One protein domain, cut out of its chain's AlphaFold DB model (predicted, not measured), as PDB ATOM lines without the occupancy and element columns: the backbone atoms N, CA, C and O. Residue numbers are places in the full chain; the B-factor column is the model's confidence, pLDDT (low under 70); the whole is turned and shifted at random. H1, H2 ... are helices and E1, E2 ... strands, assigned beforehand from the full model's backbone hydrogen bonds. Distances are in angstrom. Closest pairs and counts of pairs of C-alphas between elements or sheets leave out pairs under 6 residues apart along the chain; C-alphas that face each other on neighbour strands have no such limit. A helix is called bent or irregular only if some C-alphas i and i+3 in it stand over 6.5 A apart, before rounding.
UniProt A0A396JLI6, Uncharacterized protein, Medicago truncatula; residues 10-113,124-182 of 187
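This is residues 10 to 113 and 124 to 182 of the 187 residues of an uncharacterized protein of Medicago truncatula (UniProt A0A396JLI6). The chain is wound in stacked turns, a short solenoid with two walls: a long wall of six parallel strands, E1, E3, E5, E7, E8 and E9, and partly over against it a short wall of three parallel strands, E2, E4 and E6, running the other way. H1 lies at the E1 and E2 end, and H4 lies near the other end, on the side of the short wall. The printed part has 163 residues with four named helices and nine named strands, in the order H1 E1 E2 E3 H2 E4 E5 E6 E7 H3 E8 H4 E9. The class is mixed, helices and strands, with under half of the residues in named elements. The whole is compact, with a radius of gyration of the C-alphas of 16.2 A and spans of 53 by 38 by 22 A.

H1, residues 10 to 17, begins at C-alpha 10 at (199.747, 142.895, 159.008). E1, residues 23 to 29, is 16.5 A long; E2 is residues 36 to 40; E3, residues 46 to 51, is 16.7 A. H2, residues 58 to 63, is irregular, with C-alphas 60 and 63 7.7 A apart, and E4, residues 64 to 69, follows at once. E5 is residues 75 to 80, E6 84 to 88, E7 97 to 102 and H3 108 to 113. E8 is residues 144 to 149, H4 155 to 162, and E9, residues 170 to 172, ends at C-alpha 172 at (217.658, 126.997, 180.283).

The six-strand sheet runs E1 E3 E5 E7 E8 E9 and is twisted; E1 and E9 are its edge strands. N 26 and O 48 of E1 and E3 are 2.8 A apart, within hydrogen-bond range, as are N 146 and O 98 of E8 and E7, 2.9 A. The other sheet runs E2 E4 E6; N 39 and O 67 of E2 and E4 are 2.8 A apart, within range. H1 only grazes this sheet, its closest C-alphas to E2 being Asn 11 and Ile 39, 6.0 A. H2 only grazes it too, with Phe 61 and Ile 84 closest to E6, 7.1 A. H3 and H4 are not on either sheet. E8, H4 and E9 form a strand-helix-strand unit, two parallel neighbour strands with a helix between, its crossover right-handed. Every O i to N i+4 pair is within range in H1, H3 and H4; H2 has 0 of 2, and 1 of 3 O i to N i+3 pairs.

The C-alphas of Glu 16 and Arg 124 are the farthest apart, 53.1 A. Residues 114 to 123 are not printed; C-alphas 113 and 124 are 15.1 A apart across this cut. Of the links printed whole, none is long. Mean pLDDT of the printed part is 72.0; it is under 70 in residues 103 to 113 and 124 to 138, among others.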
ATOM      1  N   LEU A  10     199.628 144.202 158.322       54.28
ATOM      2  CA  LEU A  10     199.747 142.895 159.008       54.28
ATOM      3  C   LEU A  10     198.472 142.502 159.768       54.28
ATOM      4  O   LEU A  10     198.046 141.357 159.677       54.28
ATOM      5  N   ASN A  11     197.839 143.449 160.468       48.53
ATOM      6  CA  ASN A  11     196.592 143.183 161.193       48.53
ATOM      7  C   ASN A  11     195.485 142.687 160.249       48.53
ATOM      8  O   ASN A  11     194.851 141.675 160.535       48.53
ATOM      9  N   ASN A  12     195.312 143.356 159.104       50.38
ATOM     10  CA  ASN A  12     194.280 143.008 158.124       50.38
ATOM     11  C   ASN A  12     194.565 141.660 157.441       50.38
ATOM     12  O   ASN A  12     193.640 140.910 157.136       50.38
ATOM     13  N   PHE A  13     195.845 141.326 157.242       56.53
ATOM     14  CA  PHE A  13     196.256 140.077 156.602       56.53
ATOM     15  C   PHE A  13     195.800 138.843 157.394       56.53
ATOM     16  O   PHE A  13     195.290 137.884 156.814       56.53
ATOM     17  N   PHE A  14     195.933 138.870 158.723       59.41
ATOM     18  CA  PHE A  14     195.545 137.736 159.564       59.41
ATOM     19  C   PHE A  14     194.037 137.644 159.787       59.41
ATOM     20  O   PHE A  14     193.496 136.538 159.769       59.41
ATOM     21  N   SER A  15     193.354 138.780 159.956       57.06
ATOM     22  CA  SER A  15     191.908 138.793 160.194       57.06
ATOM     23  C   SER A  15     191.094 138.333 158.984       57.06
ATOM     24  O   SER A  15     190.046 137.720 159.165       57.06
ATOM     25  N   GLU A  16     191.565 138.598 157.760       65.56
ATOM     26  CA  GLU A  16     190.829 138.265 156.530       65.56
ATOM     27  C   GLU A  16     191.352 137.003 155.828       65.56
ATOM     28  O   GLU A  16     190.570 136.261 155.237       65.56
ATOM     29  N   GLY A  17     192.660 136.728 155.891       71.31
ATOM     30  CA  GLY A  17     193.285 135.651 155.117       71.31
ATOM     31  C   GLY A  17     193.486 134.336 155.870       71.31
ATOM     32  O   GLY A  17     193.561 133.279 155.243       71.31
ATOM     33  N   CYS A  18     193.606 134.368 157.204       80.06
ATOM     34  CA  CYS A  18     194.000 133.195 157.993       80.06
ATOM     35  C   CYS A  18     193.250 133.107 159.340       80.06
ATOM     36  O   CYS A  18     193.885 133.108 160.398       80.06
ATOM     37  N   PRO A  19     191.910 132.968 159.344       81.19
ATOM     38  CA  PRO A  19     191.102 133.040 160.568       81.19
ATOM     39  C   PRO A  19     191.428 131.951 161.602       81.19
ATOM     40  O   PRO A  19     191.162 132.131 162.785       81.19
ATOM     41  N   VAL A  20     192.024 130.830 161.184       86.44
ATOM     42  CA  VAL A  20     192.385 129.691 162.049       86.44
ATOM     43  C   VAL A  20     193.882 129.622 162.383       86.44
ATOM     44  O   VAL A  20     194.341 128.594 162.875       86.44
ATOM     45  N   LEU A  21     194.662 130.669 162.087       90.25
ATOM     46  CA  LEU A  21     196.116 130.667 162.266       90.25
ATOM     47  C   LEU A  21     196.511 130.523 163.742       90.25
ATOM     48  O   LEU A  21     196.271 131.421 164.543       90.25
ATOM     49  N   GLN A  22     197.168 129.415 164.083       93.25
ATOM     50  CA  GLN A  22     197.648 129.155 165.446       93.25
ATOM     51  C   GLN A  22     199.145 129.404 165.619       93.25
ATOM     52  O   GLN A  22     199.598 129.609 166.743       93.25
ATOM     53  N   GLU A  23     199.911 129.428 164.530       94.38
ATOM     54  CA  GLU A  23     201.365 129.550 164.570       94.38
ATOM     55  C   GLU A  23     201.831 130.597 163.562       94.38
ATOM     56  O   GLU A  23     201.498 130.528 162.379       94.38
ATOM     57  N   LEU A  24     202.606 131.572 164.034       91.62
ATOM     58  CA  LEU A  24     203.174 132.627 163.206       91.62
ATOM     59  C   LEU A  24     204.671 132.722 163.462       91.62
ATOM     60  O   LEU A  24     205.110 132.882 164.598       91.62
ATOM     61  N   THR A  25     205.449 132.671 162.385       91.38
ATOM     62  CA  THR A  25     206.898 132.856 162.429       91.38
ATOM     63  C   THR A  25     207.312 133.987 161.497       91.38
ATOM     64  O   THR A  25     207.084 133.929 160.292       91.38
ATOM     65  N   LEU A  26     207.942 135.009 162.069       86.88
ATOM     66  CA  LEU A  26     208.518 136.167 161.395       86.88
ATOM     67  C   LEU A  26     210.034 136.126 161.610       86.88
ATOM     68  O   LEU A  26     210.534 136.646 162.602       86.88
ATOM     69  N   ASN A  27     210.765 135.464 160.713       83.94
ATOM     70  CA  ASN A  27     212.226 135.383 160.790       83.94
ATOM     71  C   ASN A  27     212.874 136.429 159.885       83.94
ATOM     72  O   ASN A  27     212.453 136.597 158.739       83.94
ATOM     73  N   TYR A  28     213.920 137.083 160.392       76.19
ATOM     74  CA  TYR A  28     214.803 137.979 159.643       76.19
ATOM     75  C   TYR A  28     214.041 139.059 158.857       76.19
ATOM     76  O   TYR A  28     214.367 139.396 157.721       76.19
ATOM     77  N   CYS A  29     212.966 139.576 159.455       72.44
ATOM     78  CA  CYS A  29     212.153 140.615 158.838       72.44
ATOM     79  C   CYS A  29     212.818 141.988 159.005       72.44
ATOM     80  O   CYS A  29     213.157 142.398 160.116       72.44
ATOM     81  N   CYS A  30     212.956 142.718 157.897       69.56
ATOM     82  CA  CYS A  30     213.464 144.088 157.884       69.56
ATOM     83  C   CYS A  30     212.307 145.087 158.008       69.56
ATOM     84  O   CYS A  30     211.561 145.308 157.054       69.56
ATOM     85  N   TRP A  31     212.178 145.731 159.167       72.00
ATOM     86  CA  TRP A  31     211.072 146.647 159.479       72.00
ATOM     87  C   TRP A  31     211.365 148.112 159.116       72.00
ATOM     88  O   TRP A  31     211.094 149.020 159.895       72.00
ATOM     89  N   LEU A  32     211.951 148.370 157.944       67.31
ATOM     90  CA  LEU A  32     212.411 149.713 157.564       67.31
ATOM     91  C   LEU A  32     211.276 150.754 157.614       67.31
ATOM     92  O   LEU A  32     210.214 150.551 157.025       67.31
ATOM     93  N   TYR A  33     211.537 151.890 158.272       70.00
ATOM     94  CA  TYR A  33     210.624 153.041 158.387       70.00
ATOM     95  C   TYR A  33     209.303 152.768 159.125       70.00
ATOM     96  O   TYR A  33     208.369 153.569 159.048       70.00
ATOM     97  N   ILE A  34     209.208 151.650 159.844       73.75
ATOM     98  CA  ILE A  34     208.045 151.305 160.658       73.75
ATOM     99  C   ILE A  34     208.381 151.623 162.110       73.75
ATOM    100  O   ILE A  34     209.432 151.231 162.601       73.75
ATOM    101  N   LYS A  35     207.477 152.322 162.803       79.69
ATOM    102  CA  LYS A  35     207.608 152.603 164.244       79.69
ATOM    103  C   LYS A  35     206.926 151.560 165.120       79.69
ATOM    104  O   LYS A  35     207.322 151.344 166.257       79.69
ATOM    105  N   GLN A  36     205.881 150.917 164.611       80.94
ATOM    106  CA  GLN A  36     205.178 149.889 165.359       80.94
ATOM    107  C   GLN A  36     204.578 148.850 164.426       80.94
ATOM    108  O   GLN A  36     203.946 149.199 163.428       80.94
ATOM    109  N   ILE A  37     204.718 147.580 164.795       82.38
ATOM    110  CA  ILE A  37     203.873 146.506 164.278       82.38
ATOM    111  C   ILE A  37     202.892 146.079 165.365       82.38
ATOM    112  O   ILE A  37     203.214 146.100 166.550       82.38
ATOM    113  N   THR A  38     201.682 145.708 164.961       84.94
ATOM    114  CA  THR A  38     200.693 145.096 165.851       84.94
ATOM    115  C   THR A  38     200.376 143.702 165.329       84.94
ATOM    116  O   THR A  38     200.298 143.499 164.119       84.94
ATOM    117  N   ILE A  39     200.239 142.750 166.246       84.75
ATOM    118  CA  ILE A  39     199.780 141.387 165.993       84.75
ATOM    119  C   ILE A  39     198.549 141.197 166.871       84.75
ATOM    120  O   ILE A  39     198.688 141.037 168.081       84.75
ATOM    121  N   ALA A  40     197.360 141.269 166.272       84.62
ATOM    122  CA  ALA A  40     196.087 141.156 166.977       84.62
ATOM    123  C   ALA A  40     195.281 139.964 166.453       84.62
ATOM    124  O   ALA A  40     194.779 139.992 165.330       84.62
ATOM    125  N   THR A  41     195.182 138.897 167.245       83.88
ATOM    126  CA  THR A  41     194.404 137.701 166.889       83.88
ATOM    127  C   THR A  41     194.161 136.819 168.109       83.88
ATOM    128  O   THR A  41     195.044 136.611 168.936       83.88
ATOM    129  N   SER A  42     192.960 136.255 168.215       85.62
ATOM    130  CA  SER A  42     192.612 135.325 169.289       85.62
ATOM    131  C   SER A  42     192.971 133.873 168.979       85.62
ATOM    132  O   SER A  42     192.947 133.052 169.887       85.62
ATOM    133  N   THR A  43     193.294 133.511 167.738       87.69
ATOM    134  CA  THR A  43     193.578 132.109 167.378       87.69
ATOM    135  C   THR A  43     195.042 131.727 167.536       87.69
ATOM    136  O   THR A  43     195.351 130.541 167.654       87.69
ATOM    137  N   LEU A  44     195.931 132.718 167.615       90.06
ATOM    138  CA  LEU A  44     197.366 132.498 167.696       90.06
ATOM    139  C   LEU A  44     197.778 131.928 169.056       90.06
ATOM    140  O   LEU A  44     197.434 132.466 170.107       90.06
ATOM    141  N   ARG A  45     198.553 130.846 169.005       91.44
ATOM    142  CA  ARG A  45     199.077 130.097 170.149       91.44
ATOM    143  C   ARG A  45     200.599 130.150 170.223       91.44
ATOM    144  O   ARG A  45     201.141 130.221 171.320       91.44
ATOM    145  N   ILE A  46     201.283 130.152 169.081       91.50
ATOM    146  CA  ILE A  46     202.746 130.201 169.007       91.50
ATOM    147  C   ILE A  46     203.162 131.390 168.151       91.50
ATOM    148  O   ILE A  46     202.710 131.539 167.013       91.50
ATOM    149  N   LEU A  47     204.046 132.222 168.693       90.75
ATOM    150  CA  LEU A  47     204.603 133.371 167.997       90.75
ATOM    151  C   LEU A  47     206.126 133.331 168.053       90.75
ATOM    152  O   LEU A  47     206.710 133.337 169.131       90.75
ATOM    153  N   THR A  48     206.756 133.361 166.882       90.50
ATOM    154  CA  THR A  48     208.206 133.494 166.730       90.50
ATOM    155  C   THR A  48     208.523 134.776 165.976       90.50
ATOM    156  O   THR A  48     208.066 134.955 164.849       90.50
ATOM    157  N   ILE A  49     209.324 135.661 166.568       85.81
ATOM    158  CA  ILE A  49     209.804 136.897 165.943       85.81
ATOM    159  C   ILE A  49     211.321 136.959 166.086       85.81
ATOM    160  O   ILE A  49     211.836 137.275 167.155       85.81
ATOM    161  N   ARG A  50     212.042 136.696 164.995       81.75
ATOM    162  CA  ARG A  50     213.498 136.845 164.949       81.75
ATOM    163  C   ARG A  50     213.897 138.030 164.094       81.75
ATOM    164  O   ARG A  50     213.418 138.187 162.971       81.75
ATOM    165  N   SER A  51     214.774 138.866 164.629       74.12
ATOM    166  CA  SER A  51     215.278 140.037 163.908       74.12
ATOM    167  C   SER A  51     216.431 139.656 162.971       74.12
ATOM    168  O   SER A  51     217.150 138.702 163.241       74.12
ATOM    169  N   ASP A  52     216.607 140.382 161.859       71.69
ATOM    170  CA  ASP A  52     217.742 140.177 160.940       71.69
ATOM    171  C   ASP A  52     219.044 140.722 161.552       71.69
ATOM    172  O   ASP A  52     219.129 141.948 161.740       71.69
ATOM    173  N   PRO A  53     220.035 139.872 161.905       62.28
ATOM    174  CA  PRO A  53     221.298 140.294 162.530       62.28
ATOM    175  C   PRO A  53     222.119 141.246 161.651       62.28
ATOM    176  O   PRO A  53     222.945 142.001 162.156       62.28
ATOM    177  N   TYR A  54     221.864 141.271 160.341       62.38
ATOM    178  CA  TYR A  54     222.614 142.071 159.375       62.38
ATOM    179  C   TYR A  54     221.904 143.359 158.956       62.38
ATOM    180  O   TYR A  54     222.394 144.078 158.080       62.38
ATOM    181  N   CYS A  55     220.770 143.698 159.574       61.31
ATOM    182  CA  CYS A  55     220.093 144.965 159.317       61.31
ATOM    183  C   CYS A  55     220.876 146.119 159.983       61.31
ATOM    184  O   CYS A  55     220.550 146.588 161.064       61.31
ATOM    185  N   LEU A  56     221.970 146.554 159.348       48.78
ATOM    186  CA  LEU A  56     222.936 147.516 159.901       48.78
ATOM    187  C   LEU A  56     222.434 148.973 159.914       48.78
ATOM    188  O   LEU A  56     222.977 149.790 160.645       48.78
ATOM    189  N   ASN A  57     221.377 149.295 159.158       49.66
ATOM    190  CA  ASN A  57     220.756 150.632 159.117       49.66
ATOM    191  C   ASN A  57     219.678 150.823 160.201       49.66
ATOM    192  O   ASN A  57     218.753 151.618 160.048       49.66
ATOM    193  N   CYS A  58     219.786 150.074 161.297       51.53
ATOM    194  CA  CYS A  58     218.854 150.105 162.417       51.53
ATOM    195  C   CYS A  58     218.996 151.338 163.337       51.53
ATOM    196  O   CYS A  58     218.341 151.385 164.378       51.53
ATOM    197  N   ASP A  59     219.820 152.323 162.968       47.22
ATOM    198  CA  ASP A  59     220.113 153.519 163.773       47.22
ATOM    199  C   ASP A  59     218.875 154.409 164.047       47.22
ATOM    200  O   ASP A  59     218.899 155.198 164.987       47.22
ATOM    201  N   ASP A  60     217.771 154.234 163.307       54.44
ATOM    202  CA  ASP A  60     216.503 154.978 163.477       54.44
ATOM    203  C   ASP A  60     215.425 154.228 164.294       54.44
ATOM    204  O   ASP A  60     214.312 154.723 164.479       54.44
ATOM    205  N   PHE A  61     215.717 153.025 164.800       56.88
ATOM    206  CA  PHE A  61     214.753 152.241 165.585       56.88
ATOM    207  C   PHE A  61     214.721 152.608 167.070       56.88
ATOM    208  O   PHE A  61     214.224 151.816 167.860       56.88
ATOM    209  N   SER A  62     215.194 153.786 167.492       60.22
ATOM    210  CA  SER A  62     215.121 154.178 168.913       60.22
ATOM    211  C   SER A  62     213.700 154.105 169.495       60.22
ATOM    212  O   SER A  62     213.549 154.017 170.710       60.22
ATOM    213  N   ASP A  63     212.681 154.061 168.627       67.75
ATOM    214  CA  ASP A  63     211.269 154.061 168.993       67.75
ATOM    215  C   ASP A  63     210.471 152.883 168.386       67.75
ATOM    216  O   ASP A  63     209.244 152.971 168.273       67.75
ATOM    217  N   PHE A  64     211.117 151.795 167.933       77.38
ATOM    218  CA  PHE A  64     210.369 150.672 167.355       77.38
ATOM    219  C   PHE A  64     209.740 149.774 168.402       77.38
ATOM    220  O   PHE A  64     210.380 149.337 169.360       77.38
ATOM    221  N   SER A  65     208.471 149.444 168.174       79.75
ATOM    222  CA  SER A  65     207.716 148.575 169.061       79.75
ATOM    223  C   SER A  65     206.971 147.461 168.333       79.75
ATOM    224  O   SER A  65     206.440 147.615 167.234       79.75
ATOM    225  N   VAL A  66     206.887 146.315 168.993       81.44
ATOM    226  CA  VAL A  66     206.066 145.179 168.594       81.44
ATOM    227  C   VAL A  66     204.950 145.050 169.617       81.44
ATOM    228  O   VAL A  66     205.190 144.673 170.762       81.44
ATOM    229  N   LYS A  67     203.723 145.372 169.213       84.38
ATOM    230  CA  LYS A  67     202.529 145.222 170.040       84.38
ATOM    231  C   LYS A  67     201.876 143.866 169.777       84.38
ATOM    232  O   LYS A  67     201.509 143.568 168.644       84.38
ATOM    233  N   ILE A  68     201.704 143.062 170.818       84.25
ATOM    234  CA  ILE A  68     201.126 141.716 170.749       84.25
ATOM    235  C   ILE A  68     199.815 141.721 171.533       84.25
ATOM    236  O   ILE A  68     199.823 141.889 172.749       84.25
ATOM    237  N   ASP A  69     198.702 141.546 170.833       83.94
ATOM    238  CA  ASP A  69     197.347 141.423 171.373       83.94
ATOM    239  C   ASP A  69     196.784 140.048 170.984       83.94
ATOM    240  O   ASP A  69     195.994 139.889 170.050       83.94
ATOM    241  N   ALA A  70     197.305 139.016 171.651       83.25
ATOM    242  CA  ALA A  70     196.999 137.619 171.368       83.25
ATOM    243  C   ALA A  70     196.678 136.864 172.661       83.25
ATOM    244  O   ALA A  70     197.550 136.297 173.314       83.25
ATOM    245  N   VAL A  71     195.397 136.864 173.037       83.38
ATOM    246  CA  VAL A  71     194.921 136.356 174.338       83.38
ATOM    247  C   VAL A  71     195.189 134.859 174.567       83.38
ATOM    248  O   VAL A  71     195.351 134.422 175.703       83.38
ATOM    249  N   ASN A  72     195.269 134.064 173.499       87.19
ATOM    250  CA  ASN A  72     195.492 132.617 173.579       87.19
ATOM    251  C   ASN A  72     196.949 132.213 173.301       87.19
ATOM    252  O   ASN A  72     197.226 131.025 173.111       87.19
ATOM    253  N   LEU A  73     197.875 133.179 173.286       87.81
ATOM    254  CA  LEU A  73     199.289 132.914 173.059       87.81
ATOM    255  C   LEU A  73     199.873 132.111 174.226       87.81
ATOM    256  O   LEU A  73     199.809 132.543 175.371       87.81
ATOM    257  N   VAL A  74     200.456 130.950 173.929       89.81
ATOM    258  CA  VAL A  74     201.063 130.054 174.926       89.81
ATOM    259  C   VAL A  74     202.585 130.029 174.869       89.81
ATOM    260  O   VAL A  74     203.221 129.793 175.895       89.81
ATOM    261  N   SER A  75     203.160 130.290 173.692       89.00
ATOM    262  CA  SER A  75     204.605 130.283 173.468       89.00
ATOM    263  C   SER A  75     205.051 131.521 172.697       89.00
ATOM    264  O   SER A  75     204.450 131.880 171.677       89.00
ATOM    265  N   LEU A  76     206.113 132.160 173.190       88.88
ATOM    266  CA  LEU A  76     206.732 133.330 172.578       88.88
ATOM    267  C   LEU A  76     208.233 133.105 172.374       88.88
ATOM    268  O   LEU A  76     208.990 132.992 173.329       88.88
ATOM    269  N   THR A  77     208.678 133.130 171.123       89.06
ATOM    270  CA  THR A  77     210.094 133.252 170.772       89.06
ATOM    271  C   THR A  77     210.360 134.658 170.255       89.06
ATOM    272  O   THR A  77     209.713 135.083 169.294       89.06
ATOM    273  N   CYS A  78     211.304 135.388 170.847       84.75
ATOM    274  CA  CYS A  78     211.673 136.713 170.356       84.75
ATOM    275  C   CYS A  78     213.173 137.015 170.436       84.75
ATOM    276  O   CYS A  78     213.868 136.572 171.350       84.75
ATOM    277  N   THR A  79     213.666 137.825 169.492       78.75
ATOM    278  CA  THR A  79     214.992 138.447 169.612       78.75
ATOM    279  C   THR A  79     214.902 139.699 170.481       78.75
ATOM    280  O   THR A  79     214.148 140.625 170.168       78.75
ATOM    281  N   SER A  80     215.701 139.750 171.541       71.25
ATOM    282  CA  SER A  80     215.910 140.912 172.397       71.25
ATOM    283  C   SER A  80     216.984 141.824 171.802       71.25
ATOM    284  O   SER A  80     218.146 141.434 171.668       71.25
ATOM    285  N   ARG A  81     216.594 143.056 171.449       71.19
ATOM    286  CA  ARG A  81     217.492 144.138 171.015       71.19
ATOM    287  C   ARG A  81     217.158 145.426 171.768       71.19
ATOM    288  O   ARG A  81     215.977 145.696 171.970       71.19
ATOM    289  N   PRO A  82     218.147 146.275 172.108       60.28
ATOM    290  CA  PRO A  82     217.894 147.549 172.792       60.28
ATOM    291  C   PRO A  82     216.924 148.483 172.060       60.28
ATOM    292  O   PRO A  82     216.234 149.271 172.697       60.28
ATOM    293  N   THR A  83     216.882 148.398 170.732       68.56
ATOM    294  CA  THR A  83     216.052 149.235 169.856       68.56
ATOM    295  C   THR A  83     214.658 148.659 169.600       68.56
ATOM    296  O   THR A  83     213.885 149.240 168.849       68.56
ATOM    297  N   ILE A  84     214.314 147.503 170.175       73.69
ATOM    298  CA  ILE A  84     213.014 146.863 169.951       73.69
ATOM    299  C   ILE A  84     212.293 146.723 171.284       73.69
ATOM    300  O   ILE A  84     212.700 145.957 172.156       73.69
ATOM    301  N   GLN A  85     211.176 147.428 171.419       77.50
ATOM    302  CA  GLN A  85     210.290 147.294 172.565       77.50
ATOM    303  C   GLN A  85     209.177 146.281 172.273       77.50
ATOM    304  O   GLN A  85     208.401 146.460 171.338       77.50
ATOM    305  N   TYR A  86     209.031 145.251 173.105       79.19
ATOM    306  CA  TYR A  86     207.885 144.342 173.026       79.19
ATOM    307  C   TYR A  86     206.805 144.769 174.020       79.19
ATOM    308  O   TYR A  86     207.045 144.853 175.223       79.19
ATOM    309  N   ILE A  87     205.601 145.030 173.517       80.75
ATOM    310  CA  ILE A  87     204.437 145.444 174.299       80.75
ATOM    311  C   ILE A  87     203.397 144.334 174.203       80.75
ATOM    312  O   ILE A  87     202.748 144.179 173.172       80.75
ATOM    313  N   ILE A  88     203.209 143.573 175.278       78.12
ATOM    314  CA  ILE A  88     202.142 142.572 175.342       78.12
ATOM    315  C   ILE A  88     200.909 143.215 175.975       78.12
ATOM    316  O   ILE A  88     200.936 143.666 177.120       78.12
ATOM    317  N   VAL A  89     199.830 143.280 175.202       73.81
ATOM    318  CA  VAL A  89     198.530 143.796 175.632       73.81
ATOM    319  C   VAL A  89     197.849 142.730 176.469       73.81
ATOM    320  O   VAL A  89     197.724 141.599 176.013       73.81
ATOM    321  N   ASN A  90     197.396 143.104 177.671       65.50
ATOM    322  CA  ASN A  90     196.767 142.189 178.627       65.50
ATOM    323  C   ASN A  90     197.611 140.914 178.795       65.50
ATOM    324  O   ASN A  90     197.167 139.871 178.316       65.50
ATOM    325  N   PRO A  91     198.822 141.009 179.397       60.50
ATOM    326  CA  PRO A  91     199.817 139.936 179.432       60.50
ATOM    327  C   PRO A  91     199.126 138.603 179.694       60.50
ATOM    328  O   PRO A  91     198.599 138.404 180.797       60.50
ATOM    329  N   PRO A  92     199.014 137.744 178.664       57.78
ATOM    330  CA  PRO A  92     198.131 136.613 178.747       57.78
ATOM    331  C   PRO A  92     198.603 135.724 179.881       57.78
ATOM    332  O   PRO A  92     199.771 135.342 179.957       57.78
ATOM    333  N   THR A  93     197.674 135.334 180.745       63.16
ATOM    334  CA  THR A  93     197.909 134.253 181.703       63.16
ATOM    335  C   THR A  93     198.247 132.931 180.997       63.16
ATOM    336  O   THR A  93     198.652 131.975 181.651       63.16
ATOM    337  N   SER A  94     198.079 132.857 179.681       66.81
ATOM    338  CA  SER A  94     198.343 131.692 178.848       66.81
ATOM    339  C   SER A  94     199.805 131.525 178.435       66.81
ATOM    340  O   SER A  94     200.168 130.391 178.132       66.81
ATOM    341  N   ILE A  95     200.655 132.567 178.459       76.44
ATOM    342  CA  ILE A  95     202.069 132.402 178.080       76.44
ATOM    343  C   ILE A  95     202.784 131.618 179.180       76.44
ATOM    344  O   ILE A  95     202.992 132.117 180.287       76.44
ATOM    345  N   VAL A  96     203.168 130.391 178.846       79.50
ATOM    346  CA  VAL A  96     203.843 129.455 179.752       79.50
ATOM    347  C   VAL A  96     205.268 129.147 179.311       79.50
ATOM    348  O   VAL A  96     206.064 128.736 180.153       79.50
ATOM    349  N   ASP A  97     205.595 129.390 178.040       82.31
ATOM    350  CA  ASP A  97     206.897 129.121 177.432       82.31
ATOM    351  C   ASP A  97     207.428 130.378 176.725       82.31
ATOM    352  O   ASP A  97     206.708 131.022 175.951       82.31
ATOM    353  N   ALA A  98     208.683 130.736 176.995       84.62
ATOM    354  CA  ALA A  98     209.376 131.790 176.275       84.62
ATOM    355  C   ALA A  98     210.822 131.417 175.928       84.62
ATOM    356  O   ALA A  98     211.593 130.957 176.774       84.62
ATOM    357  N   TYR A  99     211.212 131.735 174.693       85.69
ATOM    358  CA  TYR A  99     212.591 131.700 174.217       85.69
ATOM    359  C   TYR A  99     213.039 133.110 173.858       85.69
ATOM    360  O   TYR A  99     212.435 133.766 173.008       85.69
ATOM    361  N   ILE A 100     214.116 133.573 174.480       81.62
ATOM    362  CA  ILE A 100     214.637 134.921 174.262       81.62
ATOM    363  C   ILE A 100     216.062 134.821 173.733       81.62
ATOM    364  O   ILE A 100     216.961 134.351 174.429       81.62
ATOM    365  N   GLU A 101     216.246 135.282 172.500       79.25
ATOM    366  CA  GLU A 101     217.527 135.330 171.796       79.25
ATOM    367  C   GLU A 101     218.146 136.721 171.951       79.25
ATOM    368  O   GLU A 101     217.519 137.710 171.577       79.25
ATOM    369  N   PHE A 102     219.355 136.838 172.499       72.19
ATOM    370  CA  PHE A 102     220.028 138.136 172.634       72.19
ATOM    371  C   PHE A 102     221.025 138.345 171.502       72.19
ATOM    372  O   PHE A 102     222.015 137.627 171.407       72.19
ATOM    373  N   ASP A 103     220.779 139.360 170.676       66.38
ATOM    374  CA  ASP A 103     221.603 139.652 169.504       66.38
ATOM    375  C   ASP A 103     222.793 140.572 169.841       66.38
ATOM    376  O   ASP A 103     222.633 141.616 170.480       66.38
ATOM    377  N   ILE A 104     223.984 140.173 169.389       56.06
ATOM    378  CA  ILE A 104     225.285 140.829 169.599       56.06
ATOM    379  C   ILE A 104     225.642 141.869 168.528       56.06
ATOM    380  O   ILE A 104     226.611 142.614 168.697       56.06
ATOM    381  N   HIS A 105     224.910 141.929 167.415       53.56
ATOM    382  CA  HIS A 105     225.270 142.761 166.271       53.56
ATOM    383  C   HIS A 105     224.824 144.217 166.468       53.56
ATOM    384  O   HIS A 105     223.949 144.737 165.777       53.56
ATOM    385  N   LEU A 106     225.456 144.916 167.418       49.53
ATOM    386  CA  LEU A 106     225.472 146.378 167.398       49.53
ATOM    387  C   LEU A 106     226.210 146.840 166.128       49.53
ATOM    388  O   LEU A 106     227.257 146.274 165.792       49.53
ATOM    389  N   PRO A 107     225.706 147.857 165.407       42.88
ATOM    390  CA  PRO A 107     226.354 148.308 164.190       42.88
ATOM    391  C   PRO A 107     227.778 148.798 164.493       42.88
ATOM    392  O   PRO A 107     228.035 149.475 165.490       42.88
ATOM    393  N   ILE A 108     228.717 148.456 163.603       37.62
ATOM    394  CA  ILE A 108     230.151 148.811 163.661       37.62
ATOM    395  C   ILE A 108     230.371 150.322 163.893       37.62
ATOM    396  O   ILE A 108     231.399 150.732 164.431       37.62
ATOM    397  N   THR A 109     229.390 151.161 163.556       38.12
ATOM    398  CA  THR A 109     229.367 152.607 163.821       38.12
ATOM    399  C   THR A 109     229.470 152.941 165.313       38.12
ATOM    400  O   THR A 109     230.189 153.875 165.675       38.12
ATOM    401  N   TYR A 110     228.847 152.150 166.194       36.41
ATOM    402  CA  TYR A 110     229.025 152.281 167.641       36.41
ATOM    403  C   TYR A 110     230.436 151.878 168.060       36.41
ATOM    404  O   TYR A 110     231.033 152.568 168.872       36.41
ATOM    405  N   LEU A 111     231.032 150.844 167.468       32.75
ATOM    406  CA  LEU A 111     232.427 150.490 167.759       32.75
ATOM    407  C   LEU A 111     233.384 151.624 167.336       32.75
ATOM    408  O   LEU A 111     234.242 152.037 168.112       32.75
ATOM    409  N   MET A 112     233.189 152.219 166.155       31.75
ATOM    410  CA  MET A 112     234.053 153.292 165.639       31.75
ATOM    411  C   MET A 112     233.922 154.631 166.382       31.75
ATOM    412  O   MET A 112     234.925 155.331 166.560       31.75
ATOM    413  N   LYS A 113     232.725 154.990 166.865       33.16
ATOM    414  CA  LYS A 113     232.505 156.226 167.641       33.16
ATOM    415  C   LYS A 113     233.292 156.243 168.957       33.16
ATOM    416  O   LYS A 113     233.704 157.312 169.400       33.16
ATOM    417  N   ARG A 124     239.731 147.225 176.630       38.81
ATOM    418  CA  ARG A 124     238.761 146.806 177.630       38.81
ATOM    419  C   ARG A 124     237.700 146.071 176.835       38.81
ATOM    420  O   ARG A 124     237.001 146.681 176.027       38.81
ATOM    421  N   GLU A 125     237.668 144.756 177.023       41.38
ATOM    422  CA  GLU A 125     236.587 143.881 176.581       41.38
ATOM    423  C   GLU A 125     235.261 144.625 176.733       41.38
ATOM    424  O   GLU A 125     235.064 145.269 177.773       41.38
ATOM    425  N   PRO A 126     234.391 144.630 175.708       43.66
ATOM    426  CA  PRO A 126     233.250 145.517 175.706       43.66
ATOM    427  C   PRO A 126     232.374 145.173 176.900       43.66
ATOM    428  O   PRO A 126     231.738 144.124 176.978       43.66
ATOM    429  N   LEU A 127     232.420 146.071 177.869       43.38
ATOM    430  CA  LEU A 127     231.865 145.940 179.198       43.38
ATOM    431  C   LEU A 127     230.365 146.246 179.100       43.38
ATOM    432  O   LEU A 127     229.842 147.167 179.721       43.38
ATOM    433  N   TYR A 128     229.674 145.520 178.224       51.12
ATOM    434  CA  TYR A 128     228.255 145.676 177.965       51.12
ATOM    435  C   TYR A 128     227.482 144.911 179.029       51.12
ATOM    436  O   TYR A 128     226.826 143.913 178.769       51.12
ATOM    437  N   VAL A 129     227.537 145.417 180.258       47.03
ATOM    438  CA  VAL A 129     226.537 145.111 181.280       47.03
ATOM    439  C   VAL A 129     225.300 145.931 180.938       47.03
ATOM    440  O   VAL A 129     224.985 146.915 181.603       47.03
ATOM    441  N   ILE A 130     224.647 145.610 179.828       52.06
ATOM    442  CA  ILE A 130     223.437 146.327 179.469       52.06
ATOM    443  C   ILE A 130     222.296 145.661 180.241       52.06
ATOM    444  O   ILE A 130     222.115 144.440 180.243       52.06
ATOM    445  N   ASP A 131     221.543 146.493 180.951       54.12
ATOM    446  CA  ASP A 131     220.384 146.112 181.747       54.12
ATOM    447  C   ASP A 131     219.186 145.772 180.810       54.12
ATOM    448  O   ASP A 131     218.149 146.428 180.801       54.12
ATOM    449  N   HIS A 132     219.355 144.753 179.957       56.03
ATOM    450  CA  HIS A 132     218.513 144.426 178.791       56.03
ATOM    451  C   HIS A 132     217.185 143.725 179.084       56.03
ATOM    452  O   HIS A 132     216.422 143.450 178.161       56.03
ATOM    453  N   LEU A 133     216.910 143.377 180.337       57.50
ATOM    454  CA  LEU A 133     215.687 142.650 180.686       57.50
ATOM    455  C   LEU A 133     214.519 143.593 181.021       57.50
ATOM    456  O   LEU A 133     213.378 143.144 181.117       57.50
ATOM    457  N   HIS A 134     214.777 144.895 181.174       55.59
ATOM    458  CA  HIS A 134     213.744 145.914 181.384       55.59
ATOM    459  C   HIS A 134     212.754 146.120 180.219       55.59
ATOM    460  O   HIS A 134     211.585 146.338 180.523       55.59
ATOM    461  N   PRO A 135     213.130 146.039 178.924       59.16
ATOM    462  CA  PRO A 135     212.163 146.161 177.827       59.16
ATOM    463  C   PRO A 135     211.246 144.942 177.671       59.16
ATOM    464  O   PRO A 135     210.293 145.007 176.895       59.16
ATOM    465  N   LEU A 136     211.515 143.836 178.376       64.62
ATOM    466  CA  LEU A 136     210.665 142.655 178.301       64.62
ATOM    467  C   LEU A 136     209.406 142.820 179.170       64.62
ATOM    468  O   LEU A 136     209.505 143.243 180.332       64.62
ATOM    469  N   PRO A 137     208.238 142.429 178.637       66.25
ATOM    470  CA  PRO A 137     206.965 142.470 179.348       66.25
ATOM    471  C   PRO A 137     206.972 141.542 180.571       66.25
ATOM    472  O   PRO A 137     207.780 140.620 180.676       66.25
ATOM    473  N   GLU A 138     206.060 141.785 181.512       69.31
ATOM    474  CA  GLU A 138     205.867 140.894 182.658       69.31
ATOM    475  C   GLU A 138     205.162 139.601 182.224       69.31
ATOM    476  O   GLU A 138     204.086 139.645 181.624       69.31
ATOM    477  N   LEU A 139     205.760 138.451 182.544       74.75
ATOM    478  CA  LEU A 139     205.276 137.122 182.160       74.75
ATOM    479  C   LEU A 139     204.958 136.296 183.419       74.75
ATOM    480  O   LEU A 139     205.638 135.330 183.751       74.75
ATOM    481  N   HIS A 140     203.907 136.688 184.145       73.44
ATOM    482  CA  HIS A 140     203.574 136.148 185.479       73.44
ATOM    483  C   HIS A 140     203.300 134.634 185.529       73.44
ATOM    484  O   HIS A 140     203.435 134.022 186.590       73.44
ATOM    485  N   ASN A 141     202.912 134.026 184.405       81.50
ATOM    486  CA  ASN A 141     202.617 132.592 184.301       81.50
ATOM    487  C   ASN A 141     203.691 131.779 183.571       81.50
ATOM    488  O   ASN A 141     203.482 130.594 183.313       81.50
ATOM    489  N   LEU A 142     204.835 132.395 183.282       85.44
ATOM    490  CA  LEU A 142     205.944 131.724 182.631       85.44
ATOM    491  C   LEU A 142     206.452 130.567 183.497       85.44
ATOM    492  O   LEU A 142     206.861 130.781 184.638       85.44
ATOM    493  N   THR A 143     206.430 129.357 182.941       88.56
ATOM    494  CA  THR A 143     206.939 128.133 183.583       88.56
ATOM    495  C   THR A 143     208.253 127.690 182.953       88.56
ATOM    496  O   THR A 143     209.112 127.161 183.647       88.56
ATOM    497  N   HIS A 144     208.452 127.963 181.665       88.94
ATOM    498  CA  HIS A 144     209.651 127.596 180.926       88.94
ATOM    499  C   HIS A 144     210.269 128.841 180.298       88.94
ATOM    500  O   HIS A 144     209.610 129.573 179.563       88.94
ATOM    501  N   LEU A 145     211.543 129.079 180.597       86.94
ATOM    502  CA  LEU A 145     212.317 130.176 180.039       86.94
ATOM    503  C   LEU A 145     213.637 129.651 179.489       86.94
ATOM    504  O   LEU A 145     214.463 129.117 180.230       86.94
ATOM    505  N   CYS A 146     213.864 129.877 178.202       86.19
ATOM    506  CA  CYS A 146     215.162 129.701 177.578       86.19
ATOM    507  C   CYS A 146     215.778 131.072 177.292       86.19
ATOM    508  O   CYS A 146     215.177 131.901 176.606       86.19
ATOM    509  N   LEU A 147     216.974 131.307 177.827       81.00
ATOM    510  CA  LEU A 147     217.763 132.503 177.567       81.00
ATOM    511  C   LEU A 147     218.956 132.101 176.709       81.00
ATOM    512  O   LEU A 147     219.901 131.503 177.224       81.00
ATOM    513  N   ASP A 148     218.918 132.423 175.418       78.38
ATOM    514  CA  ASP A 148     220.041 132.187 174.516       78.38
ATOM    515  C   ASP A 148     220.964 133.399 174.512       78.38
ATOM    516  O   ASP A 148     220.635 134.493 174.042       78.38
ATOM    517  N   LEU A 149     222.095 133.206 175.176       68.69
ATOM    518  CA  LEU A 149     222.907 134.277 175.698       68.69
ATOM    519  C   LEU A 149     224.258 134.329 174.992       68.69
ATOM    520  O   LEU A 149     225.250 133.715 175.405       68.69
ATOM    521  N   GLU A 150     224.324 135.132 173.938       64.06
ATOM    522  CA  GLU A 150     225.595 135.426 173.286       64.06
ATOM    523  C   GLU A 150     226.376 136.556 173.980       64.06
ATOM    524  O   GLU A 150     227.608 136.553 173.941       64.06
ATOM    525  N   ILE A 151     225.688 137.429 174.721       60.25
ATOM    526  CA  ILE A 151     226.250 138.585 175.444       60.25
ATOM    527  C   ILE A 151     226.625 138.283 176.909       60.25
ATOM    528  O   ILE A 151     226.352 137.205 177.426       60.25
ATOM    529  N   ILE A 152     227.258 139.250 177.578       63.50
ATOM    530  CA  ILE A 152     227.465 139.285 179.034       63.50
ATOM    531  C   ILE A 152     226.292 140.046 179.668       63.50
ATOM    532  O   ILE A 152     225.895 141.090 179.163       63.50
ATOM    533  N   PHE A 153     225.738 139.571 180.786       66.44
ATOM    534  CA  PHE A 153     224.643 140.261 181.496       66.44
ATOM    535  C   PHE A 153     224.907 140.345 182.992       66.44
ATOM    536  O   PHE A 153     225.508 139.475 183.626       66.44
ATOM    537  N   SER A 154     224.390 141.432 183.559       72.00
ATOM    538  CA  SER A 154     224.342 141.667 184.994       72.00
ATOM    539  C   SER A 154     223.557 140.561 185.686       72.00
ATOM    540  O   SER A 154     222.365 140.373 185.418       72.00
ATOM    541  N   ARG A 155     224.183 139.910 186.671       75.12
ATOM    542  CA  ARG A 155     223.469 139.011 187.585       75.12
ATOM    543  C   ARG A 155     222.268 139.707 188.227       75.12
ATOM    544  O   ARG A 155     221.205 139.106 188.330       75.12
ATOM    545  N   LYS A 156     222.419 140.971 188.638       78.44
ATOM    546  CA  LYS A 156     221.342 141.757 189.260       78.44
ATOM    547  C   LYS A 156     220.118 141.840 188.343       78.44
ATOM    548  O   LYS A 156     219.009 141.594 188.795       78.44
ATOM    549  N   THR A 157     220.332 142.120 187.066       73.94
ATOM    550  CA  THR A 157     219.254 142.342 186.092       73.94
ATOM    551  C   THR A 157     218.543 141.040 185.758       73.94
ATOM    552  O   THR A 157     217.318 141.013 185.658       73.94
ATOM    553  N   LEU A 158     219.295 139.934 185.675       78.38
ATOM    554  CA  LEU A 158     218.707 138.599 185.592       78.38
ATOM    555  C   LEU A 158     217.830 138.309 186.811       78.38
ATOM    556  O   LEU A 158     216.692 137.888 186.646       78.38
ATOM    557  N   MET A 159     218.319 138.569 188.026       81.81
ATOM    558  CA  MET A 159     217.526 138.338 189.238       81.81
ATOM    559  C   MET A 159     216.258 139.203 189.266       81.81
ATOM    560  O   MET A 159     215.187 138.693 189.569       81.81
ATOM    561  N   GLU A 160     216.343 140.483 188.897       81.06
ATOM    562  CA  GLU A 160     215.177 141.375 188.798       81.06
ATOM    563  C   GLU A 160     214.145 140.890 187.769       81.06
ATOM    564  O   GLU A 160     212.943 141.035 187.980       81.06
ATOM    565  N   PHE A 161     214.586 140.280 186.667       78.38
ATOM    566  CA  PHE A 161     213.690 139.640 185.706       78.38
ATOM    567  C   PHE A 161     213.052 138.363 186.261       78.38
ATOM    568  O   PHE A 161     211.838 138.199 186.176       78.38
ATOM    569  N   LEU A 162     213.849 137.479 186.867       83.00
ATOM    570  CA  LEU A 162     213.358 136.222 187.437       83.00
ATOM    571  C   LEU A 162     212.345 136.461 188.565       83.00
ATOM    572  O   LEU A 162     211.370 135.723 188.669       83.00
ATOM    573  N   LEU A 163     212.506 137.529 189.353       84.88
ATOM    574  CA  LEU A 163     211.528 137.943 190.369       84.88
ATOM    575  C   LEU A 163     210.145 138.281 189.783       84.88
ATOM    576  O   LEU A 163     209.152 138.214 190.502       84.88
ATOM    577  N   ARG A 164     210.063 138.610 188.488       79.44
ATOM    578  CA  ARG A 164     208.801 138.846 187.765       79.44
ATOM    579  C   ARG A 164     208.194 137.572 187.163       79.44
ATOM    580  O   ARG A 164     207.125 137.644 186.566       79.44
ATOM    581  N   CYS A 165     208.846 136.418 187.323       83.12
ATOM    582  CA  CYS A 165     208.411 135.120 186.799       83.12
ATOM    583  C   CYS A 165     208.184 134.120 187.955       83.12
ATOM    584  O   CYS A 165     208.920 133.140 188.080       83.12
ATOM    585  N   PRO A 166     207.193 134.343 188.841       86.00
ATOM    586  CA  PRO A 166     207.058 133.596 190.096       86.00
ATOM    587  C   PRO A 166     206.708 132.108 189.926       86.00
ATOM    588  O   PRO A 166     206.811 131.354 190.891       86.00
ATOM    589  N   LYS A 167     206.274 131.682 188.734       88.50
ATOM    590  CA  LYS A 167     205.895 130.295 188.419       88.50
ATOM    591  C   LYS A 167     206.949 129.542 187.606       88.50
ATOM    592  O   LYS A 167     206.642 128.486 187.069       88.50
ATOM    593  N   LEU A 168     208.161 130.082 187.483       89.31
ATOM    594  CA  LEU A 168     209.190 129.486 186.641       89.31
ATOM    595  C   LEU A 168     209.636 128.119 187.190       89.31
ATOM    596  O   LEU A 168     210.133 128.024 188.309       89.31
ATOM    597  N   GLU A 169     209.479 127.076 186.379       92.38
ATOM    598  CA  GLU A 169     209.828 125.681 186.677       92.38
ATOM    599  C   GLU A 169     211.124 125.260 185.969       92.38
ATOM    600  O   GLU A 169     211.924 124.507 186.524       92.38
ATOM    601  N   ALA A 170     211.361 125.778 184.760       89.62
ATOM    602  CA  ALA A 170     212.530 125.479 183.945       89.62
ATOM    603  C   ALA A 170     213.222 126.763 183.474       89.62
ATOM    604  O   ALA A 170     212.608 127.637 182.864       89.62
ATOM    605  N   LEU A 171     214.531 126.843 183.717       89.62
ATOM    606  CA  LEU A 171     215.405 127.913 183.247       89.62
ATOM    607  C   LEU A 171     216.579 127.300 182.484       89.62
ATOM    608  O   LEU A 171     217.374 126.555 183.059       89.62
ATOM    609  N   VAL A 172     216.688 127.612 181.195       86.06
ATOM    610  CA  VAL A 172     217.658 126.997 180.283       86.06
ATOM    611  C   VAL A 172     218.643 128.038 179.760       86.06
ATOM    612  O   VAL A 172     218.246 129.107 179.300       86.06
ATOM    613  N   PHE A 173     219.929 127.685 179.801       84.31
ATOM    614  CA  PHE A 173     221.040 128.453 179.235       84.31
ATOM    615  C   PHE A 173     221.786 127.575 178.219       84.31
ATOM    616  O   PHE A 173     222.728 126.877 178.607       84.31
ATOM    617  N   PRO A 174     221.390 127.564 176.935       80.56
ATOM    618  CA  PRO A 174     221.978 126.678 175.932       80.56
ATOM    619  C   PRO A 174     223.478 126.939 175.719       80.56
ATOM    620  O   PRO A 174     224.225 126.001 175.464       80.56
ATOM    621  N   GLN A 175     223.937 128.181 175.918       74.62
ATOM    622  CA  GLN A 175     225.353 128.574 175.810       74.62
ATOM    623  C   GLN A 175     226.110 128.551 177.153       74.62
ATOM    624  O   GLN A 175     227.276 128.946 177.223       74.62
ATOM    625  N   GLY A 176     225.463 128.111 178.237       72.56
ATOM    626  CA  GLY A 176     226.026 128.092 179.589       72.56
ATOM    627  C   GLY A 176     225.968 129.432 180.345       72.56
ATOM    628  O   GLY A 176     225.745 130.501 179.785       72.56
ATOM    629  N   ILE A 177     226.177 129.370 181.666       70.12
ATOM    630  CA  ILE A 177     226.010 130.500 182.607       70.12
ATOM    631  C   ILE A 177     227.262 131.371 182.804       70.12
ATOM    632  O   ILE A 177     227.224 132.349 183.550       70.12
ATOM    633  N   GLY A 178     228.385 131.032 182.159       63.91
ATOM    634  CA  GLY A 178     229.696 131.663 182.392       63.91
ATOM    635  C   GLY A 178     229.782 133.152 182.036       63.91
ATOM    636  O   GLY A 178     230.772 133.799 182.353       63.91
ATOM    637  N   LYS A 179     228.743 133.703 181.403       63.19
ATOM    638  CA  LYS A 179     228.647 135.105 180.980       63.19
ATOM    639  C   LYS A 179     227.905 136.005 181.983       63.19
ATOM    640  O   LYS A 179     227.597 137.155 181.676       63.19
ATOM    641  N   LEU A 180     227.600 135.500 183.182       65.56
ATOM    642  CA  LEU A 180     227.036 136.294 184.278       65.56
ATOM    643  C   LEU A 180     228.139 137.050 185.020       65.56
ATOM    644  O   LEU A 180     229.025 136.436 185.612       65.56
ATOM    645  N   VAL A 181     228.045 138.379 185.055       68.06
ATOM    646  CA  VAL A 181     228.997 139.232 185.784       68.06
ATOM    647  C   VAL A 181     228.325 139.964 186.943       68.06
ATOM    648  O   VAL A 181     227.198 140.459 186.837       68.06
ATOM    649  N   ASP A 182     229.037 140.059 188.065       62.50
ATOM    650  CA  ASP A 182     228.696 140.980 189.147       62.50
ATOM    651  C   ASP A 182     229.307 142.353 188.827       62.50
ATOM    652  O   ASP A 182     230.504 142.454 188.563       62.50
TER     653      ASP A 182